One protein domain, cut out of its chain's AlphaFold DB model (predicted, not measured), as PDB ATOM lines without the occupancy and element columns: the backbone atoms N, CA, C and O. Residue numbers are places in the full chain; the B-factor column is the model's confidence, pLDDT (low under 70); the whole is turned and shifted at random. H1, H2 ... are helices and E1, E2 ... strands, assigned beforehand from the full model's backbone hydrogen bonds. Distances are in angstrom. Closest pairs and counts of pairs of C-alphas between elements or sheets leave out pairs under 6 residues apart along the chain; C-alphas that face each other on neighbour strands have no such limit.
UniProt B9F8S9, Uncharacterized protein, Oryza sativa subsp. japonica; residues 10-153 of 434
ATOM      1  N   ASP A  10     103.631  48.652  49.286       97.44
ATOM      2  CA  ASP A  10     102.926  49.520  50.228       97.44
ATOM      3  C   ASP A  10     102.047  48.677  51.154       97.44
ATOM      4  O   ASP A  10     101.499  47.656  50.732       97.44
ATOM      5  N   VAL A  11     101.864  49.117  52.400       97.31
ATOM      6  CA  VAL A  11     100.987  48.441  53.365       97.31
ATOM      7  C   VAL A  11      99.821  49.340  53.777       97.31
ATOM      8  O   VAL A  11     100.004  50.505  54.122       97.31
ATOM      9  N   VAL A  12      98.606  48.791  53.752       97.06
ATOM     10  CA  VAL A  12      97.376  49.463  54.195       97.06
ATOM     11  C   VAL A  12      96.753  48.620  55.299       97.06
ATOM     12  O   VAL A  12      96.513  47.431  55.103       97.06
ATOM     13  N   GLY A  13      96.502  49.226  56.457       95.56
ATOM     14  CA  GLY A  13      95.965  48.548  57.630       95.56
ATOM     15  C   GLY A  13      94.783  49.296  58.236       95.56
ATOM     16  O   GLY A  13      94.902  50.469  58.589       95.56
ATOM     17  N   VAL A  14      93.654  48.601  58.393       93.12
ATOM     18  CA  VAL A  14      92.447  49.110  59.066       93.12
ATOM     19  C   VAL A  14      92.349  48.497  60.463       93.12
ATOM     20  O   VAL A  14      92.508  47.282  60.596       93.12
ATOM     21  N   SER A  15      92.074  49.301  61.496       88.88
ATOM     22  CA  SER A  15      91.924  48.841  62.887       88.88
ATOM     23  C   SER A  15      93.115  47.968  63.329       88.88
ATOM     24  O   SER A  15      94.259  48.413  63.221       88.88
ATOM     25  N   TYR A  16      92.898  46.721  63.764       87.19
ATOM     26  CA  TYR A  16      93.954  45.747  64.085       87.19
ATOM     27  C   TYR A  16      95.016  45.621  62.975       87.19
ATOM     28  O   TYR A  16      96.216  45.587  63.250       87.19
ATOM     29  N   GLY A  17      94.597  45.652  61.704       91.56
ATOM     30  CA  GLY A  17      95.503  45.626  60.556       91.56
ATOM     31  C   GLY A  17      96.481  46.805  60.522       91.56
ATOM     32  O   GLY A  17      97.587  46.649  60.017       91.56
ATOM     33  N   GLY A  18      96.131  47.959  61.101       91.50
ATOM     34  CA  GLY A  18      97.036  49.104  61.250       91.50
ATOM     35  C   GLY A  18      98.167  48.853  62.253       91.50
ATOM     36  O   GLY A  18      99.312  49.226  62.004       91.50
ATOM     37  N   PHE A  19      97.902  48.131  63.348       90.06
ATOM     38  CA  PHE A  19      98.952  47.707  64.285       90.06
ATOM     39  C   PHE A  19      99.944  46.749  63.616       90.06
ATOM     40  O   PHE A  19     101.157  46.883  63.802       90.06
ATOM     41  N   VAL A  20      99.433  45.812  62.809       93.06
ATOM     42  CA  VAL A  20     100.255  44.883  62.020       93.06
ATOM     43  C   VAL A  20     101.059  45.646  60.965       93.06
ATOM     44  O   VAL A  20     102.275  45.488  60.909       93.06
ATOM     45  N   ALA A  21     100.424  46.534  60.198       95.00
ATOM     46  CA  ALA A  21     101.073  47.367  59.185       95.00
ATOM     47  C   ALA A  21     102.212  48.225  59.764       95.00
ATOM     48  O   ALA A  21     103.303  48.274  59.192       95.00
ATOM     49  N   TYR A  22     102.000  48.844  60.929       92.25
ATOM     50  CA  TYR A  22     103.031  49.608  61.634       92.25
ATOM     51  C   TYR A  22     104.207  48.721  62.063       92.25
ATOM     52  O   TYR A  22     105.369  49.068  61.848       92.25
ATOM     53  N   ARG A  23     103.921  47.540  62.630       92.00
ATOM     54  CA  ARG A  23     104.959  46.585  63.037       92.00
ATOM     55  C   ARG A  23     105.729  46.032  61.832       92.00
ATOM     56  O   ARG A  23     106.944  45.896  61.925       92.00
ATOM     57  N   MET A  24     105.065  45.789  60.700       94.44
ATOM     58  CA  MET A  24     105.707  45.392  59.442       94.44
ATOM     59  C   MET A  24     106.644  46.482  58.910       94.44
ATOM     60  O   MET A  24     107.780  46.170  58.569       94.44
ATOM     61  N   ALA A  25     106.211  47.747  58.894       94.75
ATOM     62  CA  ALA A  25     107.053  48.873  58.485       94.75
ATOM     63  C   ALA A  25     108.305  49.022  59.373       94.75
ATOM     64  O   ALA A  25     109.391  49.305  58.870       94.75
ATOM     65  N   ALA A  26     108.170  48.767  60.679       92.06
ATOM     66  CA  ALA A  26     109.284  48.777  61.625       92.06
ATOM     67  C   ALA A  26     110.243  47.580  61.475       92.06
ATOM     68  O   ALA A  26     111.451  47.747  61.620       92.06
ATOM     69  N   MET A  27     109.726  46.374  61.216       94.50
ATOM     70  CA  MET A  27     110.536  45.149  61.109       94.50
ATOM     71  C   MET A  27     111.192  44.969  59.737       94.50
ATOM     72  O   MET A  27     112.262  44.371  59.650       94.50
ATOM     73  N   TYR A  28     110.563  45.471  58.672       94.44
ATOM     74  CA  TYR A  28     110.977  45.246  57.285       94.44
ATOM     75  C   TYR A  28     111.107  46.568  56.505       94.44
ATOM     76  O   TYR A  28     110.428  46.754  55.489       94.44
ATOM     77  N   PRO A  29     111.972  47.505  56.949       92.88
ATOM     78  CA  PRO A  29     112.059  48.840  56.359       92.88
ATOM     79  C   PRO A  29     112.497  48.849  54.888       92.88
ATOM     80  O   PRO A  29     112.081  49.725  54.141       92.88
ATOM     81  N   GLU A  30     113.263  47.844  54.453       93.06
ATOM     82  CA  GLU A  30     113.697  47.684  53.056       93.06
ATOM     83  C   GLU A  30     112.601  47.132  52.122       93.06
ATOM     84  O   GLU A  30     112.749  47.182  50.900       93.06
ATOM     85  N   ALA A  31     111.513  46.585  52.680       94.88
ATOM     86  CA  ALA A  31     110.417  45.973  51.925       94.88
ATOM     87  C   ALA A  31     109.128  46.814  51.935       94.88
ATOM     88  O   ALA A  31     108.340  46.723  50.995       94.88
ATOM     89  N   VAL A  32     108.901  47.624  52.975       97.06
ATOM     90  CA  VAL A  32     107.722  48.495  53.084       97.06
ATOM     91  C   VAL A  32     108.067  49.909  52.623       97.06
ATOM     92  O   VAL A  32     108.834  50.601  53.288       97.06
ATOM     93  N   ASP A  33     107.453  50.353  51.526       95.31
ATOM     94  CA  ASP A  33     107.714  51.661  50.909       95.31
ATOM     95  C   ASP A  33     106.912  52.795  51.550       95.31
ATOM     96  O   ASP A  33     107.457  53.851  51.881       95.31
ATOM     97  N   ARG A  34     105.602  52.589  51.706       95.12
ATOM     98  CA  ARG A  34     104.659  53.527  52.327       95.12
ATOM     99  C   ARG A  34     103.673  52.760  53.197       95.12
ATOM    100  O   ARG A  34     103.366  51.599  52.925       95.12
ATOM    101  N   ALA A  35     103.151  53.429  54.220       95.56
ATOM    102  CA  ALA A  35     102.160  52.857  55.121       95.56
ATOM    103  C   ALA A  35     100.888  53.720  55.183       95.56
ATOM    104  O   ALA A  35     100.953  54.949  55.151       95.56
ATOM    105  N   VAL A  36      99.724  53.084  55.292       94.38
ATOM    106  CA  VAL A  36      98.435  53.755  55.498       94.38
ATOM    107  C   VAL A  36      97.737  53.125  56.696       94.38
ATOM    108  O   VAL A  36      97.450  51.928  56.682       94.38
ATOM    109  N   MET A  37      97.454  53.932  57.716       93.12
ATOM    110  CA  MET A  37      96.745  53.520  58.929       93.12
ATOM    111  C   MET A  37      95.335  54.099  58.904       93.12
ATOM    112  O   MET A  37      95.174  55.309  58.762       93.12
ATOM    113  N   VAL A  38      94.318  53.252  59.051       91.94
ATOM    114  CA  VAL A  38      92.904  53.654  59.023       91.94
ATOM    115  C   VAL A  38      92.239  53.249  60.336       91.94
ATOM    116  O   VAL A  38      92.174  52.056  60.630       91.94
ATOM    117  N   CYS A  39      91.757  54.220  61.123       88.62
ATOM    118  CA  CYS A  39      91.070  53.990  62.409       88.62
ATOM    119  C   CYS A  39      91.803  52.977  63.314       88.62
ATOM    120  O   CYS A  39      91.234  51.973  63.739       88.62
ATOM    121  N   ALA A  40      93.106  53.183  63.533       87.81
ATOM    122  CA  ALA A  40      93.987  52.216  64.187       87.81
ATOM    123  C   ALA A  40      94.754  52.858  65.350       87.81
ATOM    124  O   ALA A  40      95.716  53.596  65.135       87.81
ATOM    125  N   GLY A  41      94.355  52.550  66.589       82.62
ATOM    126  CA  GLY A  41      94.954  53.073  67.824       82.62
ATOM    127  C   GLY A  41      96.360  52.561  68.145       82.62
ATOM    128  O   GLY A  41      96.595  52.111  69.259       82.62
ATOM    129  N   VAL A  42      97.311  52.620  67.207       84.25
ATOM    130  CA  VAL A  42      98.680  52.085  67.368       84.25
ATOM    131  C   VAL A  42      99.384  52.625  68.627       84.25
ATOM    132  O   VAL A  42     100.151  51.896  69.261       84.25
ATOM    133  N   CYS A  43      99.072  53.874  68.990       79.44
ATOM    134  CA  CYS A  43      99.535  54.628  70.158       79.44
ATOM    135  C   CYS A  43      98.661  54.495  71.422       79.44
ATOM    136  O   CYS A  43      98.796  55.326  72.319       79.44
ATOM    137  N   LEU A  44      97.731  53.537  71.472       79.00
ATOM    138  CA  LEU A  44      96.919  53.254  72.656       79.00
ATOM    139  C   LEU A  44      97.803  52.724  73.792       79.00
ATOM    140  O   LEU A  44      98.586  51.800  73.576       79.00
ATOM    141  N   GLU A  45      97.648  53.276  74.991       77.38
ATOM    142  CA  GLU A  45      98.329  52.813  76.203       77.38
ATOM    143  C   GLU A  45      97.323  52.201  77.190       77.38
ATOM    144  O   GLU A  45      96.143  52.552  77.206       77.38
ATOM    145  N   GLU A  46      97.776  51.309  78.069       72.81
ATOM    146  CA  GLU A  46      96.922  50.720  79.117       72.81
ATOM    147  C   GLU A  46      96.346  51.789  80.071       72.81
ATOM    148  O   GLU A  46      95.202  51.706  80.525       72.81
ATOM    149  N   THR A  47      97.105  52.863  80.298       71.88
ATOM    150  CA  THR A  47      96.686  54.048  81.058       71.88
ATOM    151  C   THR A  47      95.548  54.827  80.398       71.88
ATOM    152  O   THR A  47      94.799  55.497  81.106       71.88
ATOM    153  N   ASP A  48      95.371  54.738  79.076       73.81
ATOM    154  CA  ASP A  48      94.256  55.382  78.375       73.81
ATOM    155  C   ASP A  48      92.935  54.646  78.615       73.81
ATOM    156  O   ASP A  48      91.898  55.291  78.779       73.81
ATOM    157  N   LEU A  49      92.975  53.310  78.701       68.56
ATOM    158  CA  LEU A  49      91.819  52.509  79.112       68.56
ATOM    159  C   LEU A  49      91.416  52.862  80.550       68.56
ATOM    160  O   LEU A  49      90.261  53.193  80.805       68.56
ATOM    161  N   ALA A  50      92.386  52.893  81.470       63.62
ATOM    162  CA  ALA A  50      92.154  53.268  82.867       63.62
ATOM    163  C   ALA A  50      91.656  54.720  83.037       63.62
ATOM    164  O   ALA A  50      90.939  55.021  83.989       63.62
ATOM    165  N   ALA A  51      92.005  55.620  82.113       63.84
ATOM    166  CA  ALA A  51      91.530  57.003  82.086       63.84
ATOM    167  C   ALA A  51      90.124  57.173  81.470       63.84
ATOM    168  O   ALA A  51      89.654  58.306  81.364       63.84
ATOM    169  N   GLY A  52      89.463  56.089  81.043       63.28
ATOM    170  CA  GLY A  52      88.152  56.148  80.393       63.28
ATOM    171  C   GLY A  52      88.185  56.775  78.996       63.28
ATOM    172  O   GLY A  52      87.160  57.261  78.525       63.28
ATOM    173  N   LEU A  53      89.347  56.779  78.325       63.84
ATOM    174  CA  LEU A  53      89.451  57.213  76.927       63.84
ATOM    175  C   LEU A  53      88.724  56.230  75.991       63.84
ATOM    176  O   LEU A  53      88.348  56.588  74.886       63.84
ATOM    177  N   PHE A  54      88.507  54.994  76.437       66.69
ATOM    178  CA  PHE A  54      87.723  53.978  75.741       66.69
ATOM    179  C   PHE A  54      86.352  53.770  76.407       66.69
ATOM    180  O   PHE A  54      86.241  53.879  77.628       66.69
ATOM    181  N   PRO A  55      85.322  53.341  75.652       64.00
ATOM    182  CA  PRO A  55      83.990  53.005  76.171       64.00
ATOM    183  C   PRO A  55      83.929  51.632  76.880       64.00
ATOM    184  O   PRO A  55      82.861  51.016  76.939       64.00
ATOM    185  N   VAL A  56      85.067  51.124  77.370       67.56
ATOM    186  CA  VAL A  56      85.232  49.850  78.092       67.56
ATOM    187  C   VAL A  56      86.195  50.055  79.266       67.56
ATOM    188  O   VAL A  56      87.172  50.790  79.147       67.56
ATOM    189  N   ALA A  57      85.933  49.402  80.395       63.69
ATOM    190  CA  ALA A  57      86.633  49.602  81.663       63.69
ATOM    191  C   ALA A  57      88.007  48.908  81.754       63.69
ATOM    192  O   ALA A  57      88.724  49.093  82.736       63.69
ATOM    193  N   GLY A  58      88.390  48.096  80.762       70.31
ATOM    194  CA  GLY A  58      89.690  47.428  80.738       70.31
ATOM    195  C   GLY A  58      89.878  46.458  79.571       70.31
ATOM    196  O   GLY A  58      88.989  46.268  78.742       70.31
ATOM    197  N   VAL A  59      91.055  45.825  79.521       69.12
ATOM    198  CA  VAL A  59      91.504  44.984  78.392       69.12
ATOM    199  C   VAL A  59      90.577  43.790  78.125       69.12
ATOM    200  O   VAL A  59      90.310  43.480  76.968       69.12
ATOM    201  N   ALA A  60      90.051  43.146  79.173       72.62
ATOM    202  CA  ALA A  60      89.132  42.012  79.029       72.62
ATOM    203  C   ALA A  60      87.824  42.420  78.327       72.62
ATOM    204  O   ALA A  60      87.409  41.784  77.364       72.62
ATOM    205  N   GLU A  61      87.224  43.539  78.736       75.00
ATOM    206  CA  GLU A  61      86.003  44.058  78.112       75.00
ATOM    207  C   GLU A  61      86.263  44.586  76.686       75.00
ATOM    208  O   GLU A  61      85.410  44.455  75.809       75.00
ATOM    209  N   ALA A  62      87.462  45.121  76.414       75.69
ATOM    210  CA  ALA A  62      87.888  45.461  75.055       75.69
ATOM    211  C   ALA A  62      87.949  44.222  74.144       75.69
ATOM    212  O   ALA A  62      87.524  44.284  72.989       75.69
ATOM    213  N   ALA A  63      88.444  43.093  74.660       75.62
ATOM    214  CA  ALA A  63      88.496  41.840  73.918       75.62
ATOM    215  C   ALA A  63      87.099  41.233  73.702       75.62
ATOM    216  O   ALA A  63      86.782  40.861  72.575       75.62
ATOM    217  N   GLU A  64      86.228  41.228  74.719       76.12
ATOM    218  CA  GLU A  64      84.821  40.806  74.585       76.12
ATOM    219  C   GLU A  64      84.042  41.650  73.560       76.12
ATOM    220  O   GLU A  64      83.188  41.130  72.839       76.12
ATOM    221  N   LEU A  65      84.339  42.951  73.466       77.88
ATOM    222  CA  LEU A  65      83.719  43.855  72.497       77.88
ATOM    223  C   LEU A  65      84.182  43.584  71.055       77.88
ATOM    224  O   LEU A  65      83.374  43.657  70.128       77.88
ATOM    225  N   LEU A  66      85.475  43.307  70.859       79.25
ATOM    226  CA  LEU A  66      86.087  43.092  69.540       79.25
ATOM    227  C   LEU A  66      85.965  41.642  69.039       79.25
ATOM    228  O   LEU A  66      86.002  41.416  67.830       79.25
ATOM    229  N   VAL A  67      85.772  40.674  69.941       82.38
ATOM    230  CA  VAL A  67      85.499  39.256  69.651       82.38
ATOM    231  C   VAL A  67      84.116  38.885  70.224       82.38
ATOM    232  O   VAL A  67      84.011  38.095  71.166       82.38
ATOM    233  N   PRO A  68      83.023  39.478  69.702       81.75
ATOM    234  CA  PRO A  68      81.701  39.368  70.309       81.75
ATOM    235  C   PRO A  68      81.150  37.940  70.225       81.75
ATOM    236  O   PRO A  68      80.982  37.384  69.141       81.75
ATOM    237  N   SER A  69      80.793  37.368  71.377       83.56
ATOM    238  CA  SER A  69      80.222  36.016  71.478       83.56
ATOM    239  C   SER A  69      78.692  35.997  71.578       83.56
ATOM    240  O   SER A  69      78.070  34.952  71.372       83.56
ATOM    241  N   ARG A  70      78.046  37.141  71.862       87.38
ATOM    242  CA  ARG A  70      76.581  37.252  71.978       87.38
ATOM    243  C   ARG A  70      76.030  38.353  71.064       87.38
ATOM    244  O   ARG A  70      76.670  39.387  70.878       87.38
ATOM    245  N   PRO A  71      74.776  38.232  70.583       88.12
ATOM    246  CA  PRO A  71      74.101  39.292  69.827       88.12
ATOM    247  C   PRO A  71      74.074  40.671  70.506       88.12
ATOM    248  O   PRO A  71      73.992  41.682  69.820       88.12
ATOM    249  N   ALA A  72      74.115  40.742  71.841       87.62
ATOM    250  CA  ALA A  72      74.197  42.017  72.560       87.62
ATOM    251  C   ALA A  72      75.539  42.734  72.324       87.62
ATOM    252  O   ALA A  72      75.554  43.945  72.107       87.62
ATOM    253  N   ASP A  73      76.636  41.978  72.283       85.62
ATOM    254  CA  ASP A  73      77.994  42.501  72.131       85.62
ATOM    255  C   ASP A  73      78.204  43.023  70.703       85.62
ATOM    256  O   ASP A  73      78.701  44.131  70.514       85.62
ATOM    257  N   VAL A  74      77.676  42.309  69.696       85.44
ATOM    258  CA  VAL A  74      77.654  42.789  68.300       85.44
ATOM    259  C   VAL A  74      76.863  44.096  68.173       85.44
ATOM    260  O   VAL A  74      77.324  45.023  67.511       85.44
ATOM    261  N   ARG A  75      75.698  44.228  68.836       88.81
ATOM    262  CA  ARG A  75      74.955  45.507  68.839       88.81
ATOM    263  C   ARG A  75      75.780  46.628  69.451       88.81
ATOM    264  O   ARG A  75      75.774  47.722  68.892       88.81
ATOM    265  N   ARG A  76      76.468  46.376  70.568       86.44
ATOM    266  CA  ARG A  76      77.331  47.365  71.225       86.44
ATOM    267  C   ARG A  76      78.466  47.800  70.297       86.44
ATOM    268  O   ARG A  76      78.633  48.997  70.090       86.44
ATOM    269  N   LEU A  77      79.172  46.852  69.677       84.31
ATOM    270  CA  LEU A  77      80.237  47.138  68.713       84.31
ATOM    271  C   LEU A  77      79.731  47.990  67.541       84.31
ATOM    272  O   LEU A  77      80.365  48.984  67.194       84.31
ATOM    273  N   VAL A  78      78.564  47.665  66.971       85.62
ATOM    274  CA  VAL A  78      77.950  48.450  65.883       85.62
ATOM    275  C   VAL A  78      77.584  49.875  66.330       85.62
ATOM    276  O   VAL A  78      77.815  50.816  65.580       85.62
ATOM    277  N   HIS A  79      77.077  50.077  67.551       85.62
ATOM    278  CA  HIS A  79      76.778  51.428  68.060       85.62
ATOM    279  C   HIS A  79      78.031  52.277  68.335       85.62
ATOM    280  O   HIS A  79      77.954  53.500  68.262       85.62
ATOM    281  N   LEU A  80      79.172  51.649  68.637       80.44
ATOM    282  CA  LEU A  80      80.448  52.345  68.850       80.44
ATOM    283  C   LEU A  80      81.208  52.616  67.539       80.44
ATOM    284  O   LEU A  80      81.981  53.567  67.463       80.44
ATOM    285  N   THR A  81      80.991  51.803  66.502       79.25
ATOM    286  CA  THR A  81      81.685  51.928  65.204       79.25
ATOM    287  C   THR A  81      80.907  52.727  64.154       79.25
ATOM    288  O   THR A  81      81.521  53.289  63.249       79.25
ATOM    289  N   PHE A  82      79.575  52.818  64.251       83.25
ATOM    290  CA  PHE A  82      78.739  53.538  63.285       83.25
ATOM    291  C   PHE A  82      78.076  54.765  63.916       83.25
ATOM    292  O   PHE A  82      77.300  54.647  64.856       83.25
ATOM    293  N   VAL A  83      78.268  55.937  63.301       83.00
ATOM    294  CA  VAL A  83      77.563  57.192  63.655       83.00
ATOM    295  C   VAL A  83      76.040  57.070  63.505       83.00
ATOM    296  O   VAL A  83      75.272  57.735  64.196       83.00
ATOM    297  N   ARG A  84      75.583  56.231  62.567       85.19
ATOM    298  CA  ARG A  84      74.165  55.948  62.305       85.19
ATOM    299  C   ARG A  84      73.971  54.430  62.223       85.19
ATOM    300  O   ARG A  84      73.949  53.892  61.116       85.19
ATOM    301  N   PRO A  85      73.906  53.726  63.367       86.62
ATOM    302  CA  PRO A  85      73.731  52.280  63.382       86.62
ATOM    303  C   PRO A  85      72.316  51.902  62.896       86.62
ATOM    304  O   PRO A  85      71.388  52.710  63.019       86.62
ATOM    305  N   PRO A  86      72.105  50.685  62.359       86.62
ATOM    306  CA  PRO A  86      70.774  50.233  61.962       86.62
ATOM    307  C   PRO A  86      69.809  50.214  63.162       86.62
ATOM    308  O   PRO A  86      70.146  49.627  64.193       86.62
ATOM    309  N   PRO A  87      68.591  50.783  63.047       84.25
ATOM    310  CA  PRO A  87      67.662  50.902  64.176       84.25
ATOM    311  C   PRO A  87      67.095  49.552  64.635       84.25
ATOM    312  O   PRO A  87      66.611  49.428  65.757       84.25
ATOM    313  N   ILE A  88      67.142  48.530  63.775       89.19
ATOM    314  CA  ILE A  88      66.683  47.175  64.071       89.19
ATOM    315  C   ILE A  88      67.799  46.204  63.691       89.19
ATOM    316  O   ILE A  88      68.170  46.091  62.526       89.19
ATOM    317  N   MET A  89      68.309  45.472  64.682       91.56
ATOM    318  CA  MET A  89      69.286  44.395  64.499       91.56
ATOM    319  C   MET A  89      68.751  43.105  65.144       91.56
ATOM    320  O   MET A  89      68.968  42.885  66.346       91.56
ATOM    321  N   PRO A  90      67.997  42.267  64.404       92.44
ATOM    322  CA  PRO A  90      67.373  41.063  64.950       92.44
ATOM    323  C   PRO A  90      68.411  40.040  65.428       92.44
ATOM    324  O   PRO A  90      69.424  39.808  64.772       92.44
ATOM    325  N   SER A  91      68.154  39.394  66.571       92.88
ATOM    326  CA  SER A  91      69.125  38.484  67.206       92.88
ATOM    327  C   SER A  91      69.510  37.273  66.347       92.88
ATOM    328  O   SER A  91      70.580  36.715  66.571       92.88
ATOM    329  N   CYS A  92      68.669  36.861  65.392       90.06
ATOM    330  CA  CYS A  92      68.969  35.776  64.456       90.06
ATOM    331  C   CYS A  92      70.143  36.130  63.531       90.06
ATOM    332  O   CYS A  92      71.131  35.406  63.538       90.06
ATOM    333  N   PHE A  93      70.093  37.270  62.834       89.06
ATOM    334  CA  PHE A  93      71.176  37.723  61.950       89.06
ATOM    335  C   PHE A  93      72.482  37.990  62.701       89.06
ATOM    336  O   PHE A  93      73.557  37.699  62.195       89.06
ATOM    337  N   LEU A  94      72.407  38.507  63.930       89.12
ATOM    338  CA  LEU A  94      73.608  38.727  64.741       89.12
ATOM    339  C   LEU A  94      74.231  37.416  65.233       89.12
ATOM    340  O   LEU A  94      75.446  37.331  65.355       89.12
ATOM    341  N   ARG A  95      73.415  36.393  65.515       87.50
ATOM    342  CA  ARG A  95      73.908  35.050  65.851       87.50
ATOM    343  C   ARG A  95      74.517  34.366  64.628       87.50
ATOM    344  O   ARG A  95      75.564  33.752  64.755       87.50
ATOM    345  N   ASP A  96      73.894  34.525  63.465       84.56
ATOM    346  CA  ASP A  96      74.428  34.048  62.190       84.56
ATOM    347  C   ASP A  96      75.778  34.710  61.863       84.56
ATOM    348  O   ASP A  96      76.754  34.016  61.609       84.56
ATOM    349  N   TYR A  97      75.889  36.033  62.032       83.44
ATOM    350  CA  TYR A  97      77.153  36.769  61.922       83.44
ATOM    351  C   TYR A  97      78.250  36.221  62.852       83.44
ATOM    352  O   TYR A  97      79.370  36.013  62.399       83.44
ATOM    353  N   ILE A  98      77.942  35.946  64.128       83.25
ATOM    354  CA  ILE A  98      78.910  35.362  65.080       83.25
ATOM    355  C   ILE A  98      79.364  33.970  64.619       83.25
ATOM    356  O   ILE A  98      80.553  33.667  64.668       83.25
ATOM    357  N   ASN A  99      78.434  33.141  64.137       81.06
ATOM    358  CA  ASN A  99      78.746  31.807  63.626       81.06
ATOM    359  C   ASN A  99      79.636  31.880  62.367       81.06
ATOM    360  O   ASN A  99      80.628  31.162  62.274       81.06
ATOM    361  N   VAL A 100      79.305  32.760  61.414       78.62
ATOM    362  CA  VAL A 100      79.997  32.903  60.118       78.62
ATOM    363  C   VAL A 100      81.369  33.570  60.255       78.62
ATOM    364  O   VAL A 100      82.319  33.142  59.606       78.62
ATOM    365  N   MET A 101      81.510  34.578  61.123       69.19
ATOM    366  CA  MET A 101      82.803  35.221  61.417       69.19
ATOM    367  C   MET A 101      83.710  34.372  62.330       69.19
ATOM    368  O   MET A 101      84.809  34.795  62.699       69.19
ATOM    369  N   GLY A 102      83.261  33.156  62.653       58.41
ATOM    370  CA  GLY A 102      84.004  32.129  63.359       58.41
ATOM    371  C   GLY A 102      83.917  32.279  64.871       58.41
ATOM    372  O   GLY A 102      84.623  33.092  65.465       58.41
ATOM    373  N   SER A 103      83.154  31.386  65.502       59.50
ATOM    374  CA  SER A 103      83.332  31.006  66.911       59.50
ATOM    375  C   SER A 103      84.722  30.425  67.199       59.50
ATOM    376  O   SER A 103      85.181  30.416  68.341       59.50
ATOM    377  N   ASP A 104      85.382  29.927  66.156       66.44
ATOM    378  CA  ASP A 104      86.630  29.187  66.241       66.44
ATOM    379  C   ASP A 104      87.800  30.120  66.558       66.44
ATOM    380  O   ASP A 104      87.901  31.232  66.028       66.44
ATOM    381  N   HIS A 105      88.708  29.636  67.402       75.25
ATOM    382  CA  HIS A 105      89.889  30.350  67.890       75.25
ATOM    383  C   HIS A 105      89.580  31.668  68.634       75.25
ATOM    384  O   HIS A 105      90.373  32.611  68.623       75.25
ATOM    385  N   ASN A 106      88.398  31.792  69.254       76.94
ATOM    386  CA  ASN A 106      88.025  33.006  69.992       76.94
ATOM    387  C   ASN A 106      88.900  33.262  71.228       76.94
ATOM    388  O   ASN A 106      89.095  34.425  71.588       76.94
ATOM    389  N   GLN A 107      89.460  32.216  71.843       78.94
ATOM    390  CA  GLN A 107      90.437  32.366  72.920       78.94
ATOM    391  C   GLN A 107      91.727  33.002  72.379       78.94
ATOM    392  O   GLN A 107      92.185  34.009  72.902       78.94
ATOM    393  N   GLU A 108      92.252  32.501  71.269       83.69
ATOM    394  CA  GLU A 108      93.486  32.967  70.641       83.69
ATOM    395  C   GLU A 108      93.332  34.389  70.075       83.69
ATOM    396  O   GLU A 108      94.225  35.220  70.230       83.69
ATOM    397  N   LYS A 109      92.171  34.730  69.490       82.69
ATOM    398  CA  LYS A 109      91.833  36.119  69.108       82.69
ATOM    399  C   LYS A 109      91.819  37.050  70.325       82.69
ATOM    400  O   LYS A 109      92.302  38.178  70.242       82.69
ATOM    401  N   THR A 110      91.289  36.580  71.453       81.06
ATOM    402  CA  THR A 110      91.262  37.318  72.725       81.06
ATOM    403  C   THR A 110      92.681  37.511  73.270       81.06
ATOM    404  O   THR A 110      93.065  38.631  73.600       81.06
ATOM    405  N   GLU A 111      93.512  36.467  73.266       83.06
ATOM    406  CA  GLU A 111      94.928  36.518  73.657       83.06
ATOM    407  C   GLU A 111      95.759  37.455  72.755       83.06
ATOM    408  O   GLU A 111      96.603  38.204  73.256       83.06
ATOM    409  N   LEU A 112      95.484  37.510  71.445       82.62
ATOM    410  CA  LEU A 112      96.088  38.485  70.523       82.62
ATOM    411  C   LEU A 112      95.737  39.938  70.882       82.62
ATOM    412  O   LEU A 112      96.588  40.820  70.773       82.62
ATOM    413  N   LEU A 113      94.512  40.211  71.339       79.00
ATOM    414  CA  LEU A 113      94.121  41.549  71.798       79.00
ATOM    415  C   LEU A 113      94.733  41.887  73.164       79.00
ATOM    416  O   LEU A 113      95.242  42.995  73.347       79.00
ATOM    417  N   HIS A 114      94.771  40.926  74.092       80.00
ATOM    418  CA  HIS A 114      95.451  41.092  75.377       80.00
ATOM    419  C   HIS A 114      96.942  41.399  75.196       80.00
ATOM    420  O   HIS A 114      97.425  42.376  75.759       80.00
ATOM    421  N   THR A 115      97.664  40.621  74.386       80.62
ATOM    422  CA  THR A 115      99.100  40.839  74.112       80.62
ATOM    423  C   THR A 115      99.382  42.119  73.324       80.62
ATOM    424  O   THR A 115     100.469  42.683  73.435       80.62
ATOM    425  N   LEU A 116      98.416  42.611  72.544       77.75
ATOM    426  CA  LEU A 116      98.552  43.864  71.807       77.75
ATOM    427  C   LEU A 116      98.449  45.098  72.714       77.75
ATOM    428  O   LEU A 116      99.132  46.083  72.425       77.75
ATOM    429  N   ILE A 117      97.620  45.050  73.763       72.25
ATOM    430  CA  ILE A 117      97.316  46.179  74.659       72.25
ATOM    431  C   ILE A 117      98.163  46.151  75.945       72.25
ATOM    432  O   ILE A 117      98.684  47.187  76.353       72.25
ATOM    433  N   ASN A 118      98.298  44.987  76.586       76.38
ATOM    434  CA  ASN A 118      98.945  44.835  77.893       76.38
ATOM    435  C   ASN A 118     100.422  45.262  77.842       76.38
ATOM    436  O   ASN A 118     101.174  44.813  76.975       76.38
ATOM    437  N   GLY A 119     100.835  46.149  78.752       68.69
ATOM    438  CA  GLY A 119     102.204  46.660  78.810       68.69
ATOM    439  C   GLY A 119     102.625  47.561  77.639       68.69
ATOM    440  O   GLY A 119     103.789  47.960  77.583       68.69
ATOM    441  N   ARG A 120     101.721  47.920  76.711       72.69
ATOM    442  CA  ARG A 120     102.034  48.857  75.622       72.69
ATOM    443  C   ARG A 120     102.183  50.280  76.159       72.69
ATOM    444  O   ARG A 120     101.272  50.815  76.789       72.69
ATOM    445  N   LYS A 121     103.300  50.914  75.799       70.38
ATOM    446  CA  LYS A 121     103.564  52.344  75.992       70.38
ATOM    447  C   LYS A 121     103.893  53.010  74.665       70.38
ATOM    448  O   LYS A 121     104.512  52.397  73.793       70.38
ATOM    449  N   LEU A 122     103.530  54.280  74.530       69.94
ATOM    450  CA  LEU A 122     103.826  55.102  73.358       69.94
ATOM    451  C   LEU A 122     105.337  55.359  73.207       69.94
ATOM    452  O   LEU A 122     105.832  55.416  72.083       69.94
ATOM    453  N   SER A 123     106.072  55.442  74.322       64.31
ATOM    454  CA  SER A 123     107.541  55.545  74.352       64.31
ATOM    455  C   SER A 123     108.248  54.379  73.658       64.31
ATOM    456  O   SER A 123     109.305  54.564  73.058       64.31
ATOM    457  N   ASP A 124     107.646  53.190  73.714       72.69
ATOM    458  CA  ASP A 124     108.286  51.926  73.347       72.69
ATOM    459  C   ASP A 124     107.954  51.521  71.892       72.69
ATOM    460  O   ASP A 124     108.358  50.459  71.406       72.69
ATOM    461  N   LEU A 125     107.200  52.361  71.170       75.50
ATOM    462  CA  LEU A 125     106.840  52.117  69.776       75.50
ATOM    463  C   LEU A 125     108.024  52.405  68.836       75.50
ATOM    464  O   LEU A 125     108.610  53.490  68.877       75.50
ATOM    465  N   PRO A 126     108.377  51.464  67.937       76.19
ATOM    466  CA  PRO A 126     109.501  51.646  67.027       76.19
ATOM    467  C   PRO A 126     109.215  52.756  66.010       76.19
ATOM    468  O   PRO A 126     108.267  52.673  65.232       76.19
ATOM    469  N   LYS A 127     110.074  53.778  65.982       79.62
ATOM    470  CA  LYS A 127     109.971  54.909  65.050       79.62
ATOM    471  C   LYS A 127     110.147  54.429  63.601       79.62
ATOM    472  O   LYS A 127     111.251  54.070  63.200       79.62
ATOM    473  N   ILE A 128     109.069  54.464  62.819       81.62
ATOM    474  CA  ILE A 128     109.085  54.179  61.377       81.62
ATOM    475  C   ILE A 128     109.541  55.408  60.572       81.62
ATOM    476  O   ILE A 128     109.269  56.549  60.952       81.62
ATOM    477  N   SER A 129     110.257  55.182  59.470       79.75
ATOM    478  CA  SER A 129     110.823  56.238  58.608       79.75
ATOM    479  C   SER A 129     110.037  56.445  57.308       79.75
ATOM    480  O   SER A 129     110.199  57.474  56.645       79.75
ATOM    481  N   GLN A 130     109.180  55.487  56.957       89.00
ATOM    482  CA  GLN A 130     108.361  55.482  55.753       89.00
ATOM    483  C   GLN A 130     107.341  56.631  55.742       89.00
ATOM    484  O   GLN A 130     106.749  56.950  56.782       89.00
ATOM    485  N   PRO A 131     107.035  57.209  54.564       87.50
ATOM    486  CA  PRO A 131     105.876  58.074  54.403       87.50
ATOM    487  C   PRO A 131     104.611  57.340  54.859       87.50
ATOM    488  O   PRO A 131     104.276  56.270  54.343       87.50
ATOM    489  N   THR A 132     103.929  57.923  55.843       87.88
ATOM    490  CA  THR A 132     102.759  57.328  56.491       87.88
ATOM    491  C   THR A 132     101.565  58.263  56.352       87.88
ATOM    492  O   THR A 132     101.666  59.442  56.689       87.88
ATOM    493  N   LEU A 133     100.442  57.736  55.861       86.69
ATOM    494  CA  LEU A 133      99.145  58.412  55.855       86.69
ATOM    495  C   LEU A 133      98.292  57.873  57.006       86.69
ATOM    496  O   LEU A 133      98.211  56.660  57.200       86.69
ATOM    497  N   ILE A 134      97.637  58.766  57.742       87.88
ATOM    498  CA  ILE A 134      96.688  58.418  58.802       87.88
ATOM    499  C   ILE A 134      95.306  58.890  58.356       87.88
ATOM    500  O   ILE A 134      95.136  60.041  57.959       87.88
ATOM    501  N   ILE A 135      94.331  57.986  58.389       86.56
ATOM    502  CA  ILE A 135      92.926  58.237  58.067       86.56
ATOM    503  C   ILE A 135      92.113  57.897  59.313       86.56
ATOM    504  O   ILE A 135      92.300  56.832  59.906       86.56
ATOM    505  N   TRP A 136      91.218  58.792  59.719       87.56
ATOM    506  CA  TRP A 136      90.458  58.644  60.957       87.56
ATOM    507  C   TRP A 136      89.023  59.139  60.810       87.56
ATOM    508  O   TRP A 136      88.762  60.079  60.058       87.56
ATOM    509  N   GLY A 137      88.101  58.514  61.539       84.62
ATOM    510  CA  GLY A 137      86.734  59.002  61.686       84.62
ATOM    511  C   GLY A 137      86.643  59.985  62.851       84.62
ATOM    512  O   GLY A 137      86.955  59.622  63.978       84.62
ATOM    513  N   GLU A 138      86.167  61.207  62.606       79.44
ATOM    514  CA  GLU A 138      85.992  62.243  63.646       79.44
ATOM    515  C   GLU A 138      85.119  61.774  64.829       79.44
ATOM    516  O   GLU A 138      85.295  62.228  65.956       79.44
ATOM    517  N   GLN A 139      84.195  60.845  64.574       80.75
ATOM    518  CA  GLN A 139      83.237  60.301  65.542       80.75
ATOM    519  C   GLN A 139      83.487  58.810  65.844       80.75
ATOM    520  O   GLN A 139      82.559  58.081  66.196       80.75
ATOM    521  N   ASP A 140      84.724  58.334  65.661       80.12
ATOM    522  CA  ASP A 140      85.135  56.985  66.057       80.12
ATOM    523  C   ASP A 140      85.137  56.876  67.594       80.12
ATOM    524  O   ASP A 140      85.954  57.499  68.274       80.12
ATOM    525  N   GLN A 141      84.189  56.112  68.147       76.50
ATOM    526  CA  GLN A 141      84.082  55.879  69.593       76.50
ATOM    527  C   GLN A 141      84.863  54.637  70.042       76.50
ATOM    528  O   GLN A 141      84.937  54.379  71.241       76.50
ATOM    529  N   VAL A 142      85.426  53.853  69.115       75.75
ATOM    530  CA  VAL A 142      86.328  52.750  69.464       75.75
ATOM    531  C   VAL A 142      87.723  53.312  69.688       75.75
ATOM    532  O   VAL A 142      88.275  53.113  70.759       75.75
ATOM    533  N   PHE A 143      88.273  54.067  68.735       78.56
ATOM    534  CA  PHE A 143      89.556  54.750  68.893       78.56
ATOM    535  C   PHE A 143      89.373  56.274  68.755       78.56
ATOM    536  O   PHE A 143      89.309  56.771  67.629       78.56
ATOM    537  N   PRO A 144      89.338  57.049  69.857       74.88
ATOM    538  CA  PRO A 144      89.108  58.492  69.779       74.88
ATOM    539  C   PRO A 144      90.170  59.257  68.987       74.88
ATOM    540  O   PRO A 144      91.340  58.863  68.918       74.88
ATOM    541  N   MET A 145      89.769  60.404  68.435       74.38
ATOM    542  CA  MET A 145      90.606  61.276  67.600       74.38
ATOM    543  C   MET A 145      91.875  61.776  68.323       74.38
ATOM    544  O   MET A 145      92.902  62.037  67.694       74.38
ATOM    545  N   GLU A 146      91.864  61.836  69.657       72.94
ATOM    546  CA  GLU A 146      93.039  62.116  70.487       72.94
ATOM    547  C   GLU A 146      94.198  61.144  70.228       72.94
ATOM    548  O   GLU A 146      95.356  61.541  70.359       72.94
ATOM    549  N   LEU A 147      93.918  59.889  69.855       75.44
ATOM    550  CA  LEU A 147      94.941  58.907  69.488       75.44
ATOM    551  C   LEU A 147      95.563  59.243  68.122       75.44
ATOM    552  O   LEU A 147      96.787  59.240  67.997       75.44
ATOM    553  N   ALA A 148      94.763  59.644  67.129       75.00
ATOM    554  CA  ALA A 148      95.285  60.117  65.842       75.00
ATOM    555  C   ALA A 148      96.260  61.296  66.028       75.00
ATOM    556  O   ALA A 148      97.368  61.293  65.488       75.00
ATOM    557  N   HIS A 149      95.905  62.255  66.888       71.06
ATOM    558  CA  HIS A 149      96.768  63.392  67.213       71.06
ATOM    559  C   HIS A 149      98.036  63.028  68.008       71.06
ATOM    560  O   HIS A 149      98.999  63.790  67.967       71.06
ATOM    561  N   ARG A 150      98.099  61.878  68.701       69.25
ATOM    562  CA  ARG A 150      99.360  61.385  69.301       69.25
ATOM    563  C   ARG A 150     100.328  60.833  68.258       69.25
ATOM    564  O   ARG A 150     101.537  60.913  68.456       69.25
ATOM    565  N   LEU A 151      99.813  60.278  67.160       68.19
ATOM    566  CA  LEU A 151     100.637  59.843  66.029       68.19
ATOM    567  C   LEU A 151     101.170  61.056  65.240       68.19
ATOM    568  O   LEU A 151     102.307  61.035  64.764       68.19
ATOM    569  N   GLU A 152     100.404  62.148  65.172       67.00
ATOM    570  CA  GLU A 152     100.850  63.446  64.646       67.00
ATOM    571  C   GLU A 152     101.564  64.313  65.702       67.00
ATOM    572  O   GLU A 152     101.077  65.370  66.101       67.00
ATOM    573  N   SER A 153     102.764  63.906  66.133       69.00
ATOM    574  CA  SER A 153     103.553  64.709  67.081       69.00
ATOM    575  C   SER A 153     103.870  66.113  66.540       69.00
ATOM    576  O   SER A 153     104.758  66.312  65.698       69.00
TER     577      SER A 153
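AT A GLANCE: This is residues 10 to 153 of the 434 residues of an uncharacterized protein of Oryza sativa subsp. japonica (UniProt B9F8S9). The model is a lopsided, two-part body: at one end a small wall of three parallel strands, E1, E2 and E3, has H1 over one face and no named helix over the other, and from there H6, H3, H4 and H5 reach out as a loose arc of helices, each set steeply to the next. H5 lies at the far end of that arc, while the short H2 sits close to H3 and H6, and H7 grazes the wall. The printed part has 144 residues, with seven named helices and three named strands in the order E1 H1 E2 H2 H3 H4 H5 H6 E3 H7, and the sheet runs E1, E2, E3, all parallel. The class is mostly helix. The whole is compact by its radius of gyration of the C-alphas, 16.0 A, yet elongated in outline, spanning 47 by 30 by 28 A.

HOW THE PARTS SIT: The sheet is made of E1, residues 10 to 14, E2, residues 32 to 38, and E3, residues 132 to 135, with E1 and E3 as edge strands. E1 and E2 are parallel at 18 degrees, with N 11 and O 34 within hydrogen-bond range at 2.9 A and N 36 and O 11 at 2.8 A. E2 and E3 are parallel at 16 degrees, with N 133 and O 35 at 2.9 A and N 135 and O 37 at 2.8 A. H1, residues 16 to 27, is on the sheet at a height of 7.6 A, over E1 and only just over E2, on which 3 of its 12 C-alphas fall. On the local plane it stands at 11 degrees to E1 and runs along the strands; with the sheet it makes two layers, helix on one face of a sheet. The closest C-alphas of H1 and E2 are those of Gly 18 and Met 37, 5.0 A apart. E1, H1 and E2 form a strand-helix-strand unit, two parallel neighbour strands with a helix between, and its crossover is right-handed. A second such unit runs from E2 to E3 through H2, residues 46 to 50, H3, residues 59 to 66, H4, residues 71 to 81, H5, residues 91 to 100, and H6, residues 106 to 117. H1 and H6 are near each other, with 5 pairs of C-alphas within 10 A. H3 and H6 touch at a steep tilt of 55 degrees, opposite ways, closest at the C-alphas of Ala 63 and Thr 110, 5.4 A. H3 and H4 touch, about perpendicular at 88 degrees, closest at the C-alphas of Leu 65 and Asp 73, 5.9 A. H4 and H5 touch, about perpendicular at 84 degrees, closest at the C-alphas of Pro 71 and Leu 94, 5.1 A. The helix packing is mostly crossed, with no touching pair at a shallow tilt, and H5 and H6 are apart. H2 is close but not clearly touching to H6, closest at the C-alphas of Glu 46 and Ile 117, 6.4 A, and likewise to H3, at those of Leu 49 and Val 59, 7.6 A. H7, residues 145 to 151, only grazes the sheet, with its residues 148 to 151. In H1, H2, H3, H4, H5, H6 and H7 every O i to N i+4 pair is within hydrogen-bond range.

IN THESE COORDINATES: E1 begins at C-alpha 10, (102.926, 49.520, 50.228). H1 measures 16.9 A from first to last C-alpha, E2 16.8 A, H4 15.4 A and H5 14.1 A. H5 begins at C-alpha 91, (69.125, 38.484, 67.206). H6 measures 16.8 A, and H7 ends at C-alpha 151, (100.637, 59.843, 66.029).

THE WHOLE: The two C-alphas farthest apart are those of Glu 30 and Ile 88, 48.3 A. The printed part has no cut. The link from H6 to E3, residues 118 to 131, is long. The mean pLDDT of the printed part is 81.6; it is under 70 in 21 residues, among them residues 49 to 57, 101 to 104 and 150 to 153.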